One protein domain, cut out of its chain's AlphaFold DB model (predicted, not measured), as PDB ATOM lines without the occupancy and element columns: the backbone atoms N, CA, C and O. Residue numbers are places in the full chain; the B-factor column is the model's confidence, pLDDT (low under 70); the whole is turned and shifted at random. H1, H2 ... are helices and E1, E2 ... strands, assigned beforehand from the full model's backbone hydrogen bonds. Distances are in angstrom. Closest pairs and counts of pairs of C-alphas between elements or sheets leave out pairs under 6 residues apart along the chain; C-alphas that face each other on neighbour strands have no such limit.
ATOM      1  N   ASN A 184     144.401 123.635 160.038       86.50
ATOM      2  CA  ASN A 184     145.542 124.549 159.974       86.50
ATOM      3  C   ASN A 184     145.452 125.672 161.024       86.50
ATOM      4  O   ASN A 184     144.418 125.884 161.660       86.50
ATOM      5  N   ASN A 185     146.537 126.438 161.167       84.19
ATOM      6  CA  ASN A 185     146.640 127.538 162.138       84.19
ATOM      7  C   ASN A 185     145.676 128.706 161.858       84.19
ATOM      8  O   ASN A 185     145.473 129.550 162.724       84.19
ATOM      9  N   LEU A 186     145.071 128.756 160.665       85.00
ATOM     10  CA  LEU A 186     144.059 129.744 160.285       85.00
ATOM     11  C   LEU A 186     142.634 129.287 160.647       85.00
ATOM     12  O   LEU A 186     141.661 129.955 160.301       85.00
ATOM     13  N   GLY A 187     142.490 128.136 161.313       82.94
ATOM     14  CA  GLY A 187     141.199 127.572 161.702       82.94
ATOM     15  C   GLY A 187     140.422 126.938 160.545       82.94
ATOM     16  O   GLY A 187     139.255 126.577 160.720       82.94
ATOM     17  N   GLN A 188     141.042 126.786 159.371       88.69
ATOM     18  CA  GLN A 188     140.446 126.059 158.255       88.69
ATOM     19  C   GLN A 188     140.520 124.559 158.525       88.69
ATOM     20  O   GLN A 188     141.469 124.062 159.135       88.69
ATOM     21  N   ARG A 189     139.491 123.850 158.070       90.94
ATOM     22  CA  ARG A 189     139.286 122.427 158.317       90.94
ATOM     23  C   ARG A 189     139.242 121.702 156.991       90.94
ATOM     24  O   ARG A 189     138.552 122.150 156.077       90.94
ATOM     25  N   TYR A 190     139.941 120.584 156.923       92.19
ATOM     26  CA  TYR A 190     140.090 119.793 155.722       92.19
ATOM     27  C   TYR A 190     139.862 118.314 156.016       92.19
ATOM     28  O   TYR A 190     140.167 117.818 157.102       92.19
ATOM     29  N   LEU A 191     139.317 117.637 155.019       92.69
ATOM     30  CA  LEU A 191     139.302 116.198 154.878       92.69
ATOM     31  C   LEU A 191     140.442 115.818 153.936       92.69
ATOM     32  O   LEU A 191     140.431 116.244 152.785       92.69
ATOM     33  N   ARG A 192     141.394 115.019 154.413       90.88
ATOM     34  CA  ARG A 192     142.451 114.422 153.596       90.88
ATOM     35  C   ARG A 192     142.090 112.971 153.304       90.88
ATOM     36  O   ARG A 192     141.944 112.185 154.242       90.88
ATOM     37  N   THR A 193     141.923 112.629 152.035       87.62
ATOM     38  CA  THR A 193     141.650 111.255 151.599       87.62
ATOM     39  C   THR A 193     142.928 110.418 151.566       87.62
ATOM     40  O   THR A 193     144.033 110.944 151.682       87.62
ATOM     41  N   GLU A 194     142.780 109.105 151.376       81.81
ATOM     42  CA  GLU A 194     143.913 108.181 151.216       81.81
ATOM     43  C   GLU A 194     144.772 108.508 149.985       81.81
ATOM     44  O   GLU A 194     145.992 108.404 150.037       81.81
ATOM     45  N   GLU A 195     144.152 109.015 148.915       79.56
ATOM     46  CA  GLU A 195     144.822 109.501 147.695       79.56
ATOM     47  C   GLU A 195     145.518 110.869 147.849       79.56
ATOM     48  O   GLU A 195     145.786 111.551 146.862       79.56
ATOM     49  N   ASP A 196     145.745 111.325 149.080       73.06
ATOM     50  CA  ASP A 196     146.336 112.631 149.398       73.06
ATOM     51  C   ASP A 196     145.575 113.850 148.828       73.06
ATOM     52  O   ASP A 196     146.097 114.961 148.714       73.06
ATOM     53  N   THR A 197     144.297 113.670 148.487       82.88
ATOM     54  CA  THR A 197     143.437 114.764 148.033       82.88
ATOM     55  C   THR A 197     142.805 115.444 149.241       82.88
ATOM     56  O   THR A 197     142.362 114.788 150.186       82.88
ATOM     57  N   SER A 198     142.777 116.777 149.234       86.56
ATOM     58  CA  SER A 198     142.249 117.573 150.343       86.56
ATOM     59  C   SER A 198     140.983 118.324 149.945       86.56
ATOM     60  O   SER A 198     141.001 119.157 149.041       86.56
ATOM     61  N   TYR A 199     139.898 118.088 150.678       92.25
ATOM     62  CA  TYR A 199     138.633 118.810 150.545       92.25
ATOM     63  C   TYR A 199     138.391 119.685 151.766       92.25
ATOM     64  O   TYR A 199     138.785 119.341 152.877       92.25
ATOM     65  N   LYS A 200     137.734 120.829 151.595       92.69
ATOM     66  CA  LYS A 200     137.448 121.740 152.705       92.69
ATOM     67  C   LYS A 200     136.184 121.293 153.421       92.69
ATOM     68  O   LYS A 200     135.184 120.979 152.792       92.69
ATOM     69  N   ILE A 201     136.213 121.315 154.745       91.25
ATOM     70  CA  ILE A 201     135.036 121.112 155.584       91.25
ATOM     71  C   ILE A 201     134.521 122.495 155.965       91.25
ATOM     72  O   ILE A 201     135.172 123.226 156.718       91.25
ATOM     73  N   GLU A 202     133.354 122.870 155.448       87.69
ATOM     74  CA  GLU A 202     132.762 124.164 155.769       87.69
ATOM     75  C   GLU A 202     132.397 124.201 157.274       87.69
ATOM     76  O   GLU A 202     131.695 123.317 157.765       87.69
ATOM     77  N   PRO A 203     132.888 125.171 158.068       80.69
ATOM     78  CA  PRO A 203     132.783 125.102 159.527       80.69
ATOM     79  C   PRO A 203     131.362 125.058 160.114       80.69
ATOM     80  O   PRO A 203     131.212 124.592 161.249       80.69
ATOM     81  N   ARG A 204     130.343 125.563 159.404       76.50
ATOM     82  CA  ARG A 204     128.958 125.679 159.899       76.50
ATOM     83  C   ARG A 204     128.083 124.493 159.490       76.50
ATOM     84  O   ARG A 204     127.425 123.902 160.339       76.50
ATOM     85  N   THR A 205     128.086 124.179 158.203       76.75
ATOM     86  CA  THR A 205     127.323 123.135 157.508       76.75
ATOM     87  C   THR A 205     128.030 121.791 157.531       76.75
ATOM     88  O   THR A 205     127.385 120.765 157.370       76.75
ATOM     89  N   ARG A 206     129.359 121.792 157.705       85.31
ATOM     90  CA  ARG A 206     130.234 120.618 157.567       85.31
ATOM     91  C   ARG A 206     130.198 119.978 156.196       85.31
ATOM     92  O   ARG A 206     130.735 118.885 156.033       85.31
ATOM     93  N   ARG A 207     129.605 120.659 155.222       89.25
ATOM     94  CA  ARG A 207     129.631 120.238 153.836       89.25
ATOM     95  C   ARG A 207     131.075 120.104 153.381       89.25
ATOM     96  O   ARG A 207     131.926 120.928 153.733       89.25
ATOM     97  N   ILE A 208     131.320 119.055 152.612       90.81
ATOM     98  CA  ILE A 208     132.609 118.817 151.984       90.81
ATOM     99  C   ILE A 208     132.643 119.589 150.663       90.81
ATOM    100  O   ILE A 208     131.843 119.342 149.763       90.81
ATOM    101  N   GLU A 209     133.546 120.556 150.568       91.31
ATOM    102  CA  GLU A 209     133.675 121.479 149.443       91.31
ATOM    103  C   GLU A 209     134.965 121.212 148.670       91.31
ATOM    104  O   GLU A 209     136.032 120.988 149.255       91.31
ATOM    105  N   PHE A 210     134.868 121.300 147.344       88.94
ATOM    106  CA  PHE A 210     136.033 121.298 146.474       88.94
ATOM    107  C   PHE A 210     136.955 122.478 146.804       88.94
ATOM    108  O   PHE A 210     136.503 123.617 146.964       88.94
ATOM    109  N   VAL A 211     138.258 122.211 146.889       82.56
ATOM    110  CA  VAL A 211     139.275 123.247 147.065       82.56
ATOM    111  C   VAL A 211     139.967 123.455 145.739       82.56
ATOM    112  O   VAL A 211     140.688 122.592 145.251       82.56
ATOM    113  N   TYR A 212     139.774 124.638 145.175       76.75
ATOM    114  CA  TYR A 212     140.508 125.045 143.995       76.75
ATOM    115  C   TYR A 212     142.006 125.133 144.307       76.75
ATOM    116  O   TYR A 212     142.401 125.875 145.207       76.75
ATOM    117  N   ASN A 213     142.834 124.408 143.552       74.44
ATOM    118  CA  ASN A 213     144.289 124.497 143.624       74.44
ATOM    119  C   ASN A 213     144.801 125.593 142.666       74.44
ATOM    120  O   ASN A 213     144.910 125.350 141.461       74.44
ATOM    121  N   PRO A 214     145.139 126.804 143.154       72.62
ATOM    122  CA  PRO A 214     145.589 127.890 142.286       72.62
ATOM    123  C   PRO A 214     146.978 127.641 141.682       72.62
ATOM    124  O   PRO A 214     147.310 128.262 140.673       72.62
ATOM    125  N   CYS A 215     147.775 126.749 142.277       80.06
ATOM    126  CA  CYS A 215     149.152 126.472 141.871       80.06
ATOM    127  C   CYS A 215     149.264 125.355 140.818       80.06
ATOM    128  O   CYS A 215     150.295 125.263 140.157       80.06
ATOM    129  N   GLY A 216     148.232 124.517 140.653       80.38
ATOM    130  CA  GLY A 216     148.200 123.459 139.635       80.38
ATOM    131  C   GLY A 216     148.021 124.014 138.220       80.38
ATOM    132  O   GLY A 216     147.566 125.148 138.048       80.38
ATOM    133  N   SER A 217     148.341 123.232 137.188       88.62
ATOM    134  CA  SER A 217     148.019 123.605 135.806       88.62
ATOM    135  C   SER A 217     146.500 123.608 135.574       88.62
ATOM    136  O   SER A 217     145.732 123.096 136.386       88.62
ATOM    137  N   PHE A 218     146.026 124.183 134.461       87.38
ATOM    138  CA  PHE A 218     144.601 124.101 134.108       87.38
ATOM    139  C   PHE A 218     144.116 122.643 134.017       87.38
ATOM    140  O   PHE A 218     143.032 122.333 134.504       87.38
ATOM    141  N   LEU A 219     144.931 121.750 133.443       89.38
ATOM    142  CA  LEU A 219     144.592 120.332 133.312       89.38
ATOM    143  C   LEU A 219     144.506 119.640 134.675       89.38
ATOM    144  O   LEU A 219     143.553 118.897 134.900       89.38
ATOM    145  N   ASP A 220     145.424 119.944 135.595       85.56
ATOM    146  CA  ASP A 220     145.385 119.393 136.958       85.56
ATOM    147  C   ASP A 220     144.114 119.839 137.685       85.56
ATOM    148  O   ASP A 220     143.414 119.030 138.282       85.56
ATOM    149  N   ARG A 221     143.743 121.119 137.550       83.69
ATOM    150  CA  ARG A 221     142.524 121.666 138.167       83.69
ATOM    151  C   ARG A 221     141.250 121.006 137.636       83.69
ATOM    152  O   ARG A 221     140.322 120.776 138.406       83.69
ATOM    153  N   VAL A 222     141.190 120.715 136.335       86.62
ATOM    154  CA  VAL A 222     140.058 119.996 135.728       86.62
ATOM    155  C   VAL A 222     140.016 118.546 136.211       86.62
ATOM    156  O   VAL A 222     138.934 118.036 136.491       86.62
ATOM    157  N   ALA A 223     141.170 117.887 136.331       86.50
ATOM    158  CA  ALA A 223     141.251 116.526 136.851       86.50
ATOM    159  C   ALA A 223     140.799 116.449 138.319       86.50
ATOM    160  O   ALA A 223     140.001 115.581 138.663       86.50
ATOM    161  N   ASP A 224     141.234 117.390 139.159       85.56
ATOM    162  CA  ASP A 224     140.836 117.470 140.568       85.56
ATOM    163  C   ASP A 224     139.327 117.715 140.720       85.56
ATOM    164  O   ASP A 224     138.680 117.101 141.572       85.56
ATOM    165  N   LEU A 225     138.744 118.576 139.875       87.75
ATOM    166  CA  LEU A 225     137.298 118.805 139.869       87.75
ATOM    167  C   LEU A 225     136.539 117.529 139.490       87.75
ATOM    168  O   LEU A 225     135.614 117.151 140.201       87.75
ATOM    169  N   LYS A 226     136.959 116.829 138.429       87.00
ATOM    170  CA  LYS A 226     136.331 115.562 138.022       87.00
ATOM    171  C   LYS A 226     136.379 114.514 139.129       87.00
ATOM    172  O   LYS A 226     135.358 113.908 139.423       87.00
ATOM    173  N   LYS A 227     137.521 114.365 139.809       87.69
ATOM    174  CA  LYS A 227     137.647 113.464 140.969       87.69
ATOM    175  C   LYS A 227     136.680 113.824 142.096       87.69
ATOM    176  O   LYS A 227     136.097 112.941 142.724       87.69
ATOM    177  N   TYR A 228     136.504 115.118 142.368       89.19
ATOM    178  CA  TYR A 228     135.524 115.576 143.350       89.19
ATOM    179  C   TYR A 228     134.094 115.216 142.926       89.19
ATOM    180  O   TYR A 228     133.341 114.675 143.738       89.19
ATOM    181  N   GLU A 229     133.732 115.472 141.668       87.69
ATOM    182  CA  GLU A 229     132.410 115.141 141.128       87.69
ATOM    183  C   GLU A 229     132.145 113.633 141.183       87.69
ATOM    184  O   GLU A 229     131.134 113.227 141.742       87.69
ATOM    185  N   GLU A 230     133.081 112.797 140.731       86.12
ATOM    186  CA  GLU A 230     132.977 111.331 140.786       86.12
ATOM    187  C   GLU A 230     132.804 110.804 142.222       86.12
ATOM    188  O   GLU A 230     132.087 109.829 142.463       86.12
ATOM    189  N   ARG A 231     133.434 111.453 143.210       86.50
ATOM    190  CA  ARG A 231     133.370 111.037 144.618       86.50
ATOM    191  C   ARG A 231     132.090 111.477 145.332       86.50
ATOM    192  O   ARG A 231     131.609 110.761 146.225       86.50
ATOM    193  N   TYR A 232     131.596 112.679 145.040       86.81
ATOM    194  CA  TYR A 232     130.542 113.338 145.824       86.81
ATOM    195  C   TYR A 232     129.214 113.473 145.095       86.81
ATOM    196  O   TYR A 232     128.182 113.642 145.758       86.81
ATOM    197  N   PHE A 233     129.215 113.391 143.771       82.62
ATOM    198  CA  PHE A 233     128.017 113.447 142.956       82.62
ATOM    199  C   PHE A 233     127.733 112.050 142.416       82.62
ATOM    200  O   PHE A 233     128.589 111.383 141.847       82.62
TER     201      PHE A 233
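This is residues 184 to 233 of the 242 residues of an uncharacterized protein of Holzapfelia floricola DSM 23037 = JCM 16512 (UniProt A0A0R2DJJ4). A small two-stranded hairpin, E1 and E2, makes one part of the domain and a single helix, H1, makes another, with a long looping link between them. The link first folds back beside E2, where residues 208 to 209 pair with residues 200 to 201 of E2, antiparallel, and then runs on to H1. The printed part has 50 residues, with two named strands and then one named helix along the chain, and the sheet, in the order E1 - E2, is antiparallel. The class is mixed, helices and strands, with under half of the residues in named elements. The whole is only just compact, close to loose, with a radius of gyration of the C-alphas of 11.4 A and spans of 30 by 25 by 19 A.

E1 is residues 189 to 192, 9.8 A from first to last C-alpha, and begins with C-alpha 189 at (139.286, 122.427, 158.317). E2 is residues 198 to 201, 9.6 A long. H1 is residues 218 to 232, 21.2 A long, from C-alpha 218 at (144.601, 124.101, 134.108) to C-alpha 232 at (130.542, 113.338, 145.824).

E1 and E2 form a hairpin, antiparallel neighbours at 144 degrees between their directions. C-alphas 190 and 200 face each other at 4.5 A. N 191 and O 199, 2.8 A apart, and N 199 and O 191, 2.9 A apart, are within hydrogen-bond range. E1 and H1 are apart. In H1 every O i to N i+4 pair is within hydrogen-bond range.

The two C-alphas farthest apart, those of Arg 204 and Leu 219, are 31.3 A apart. The link from E1 to E2 is tight, and that from E2 to H1, residues 202 to 217, is long. The printed part has no cut. Its mean pLDDT is 85.4, and no printed residue is under 70.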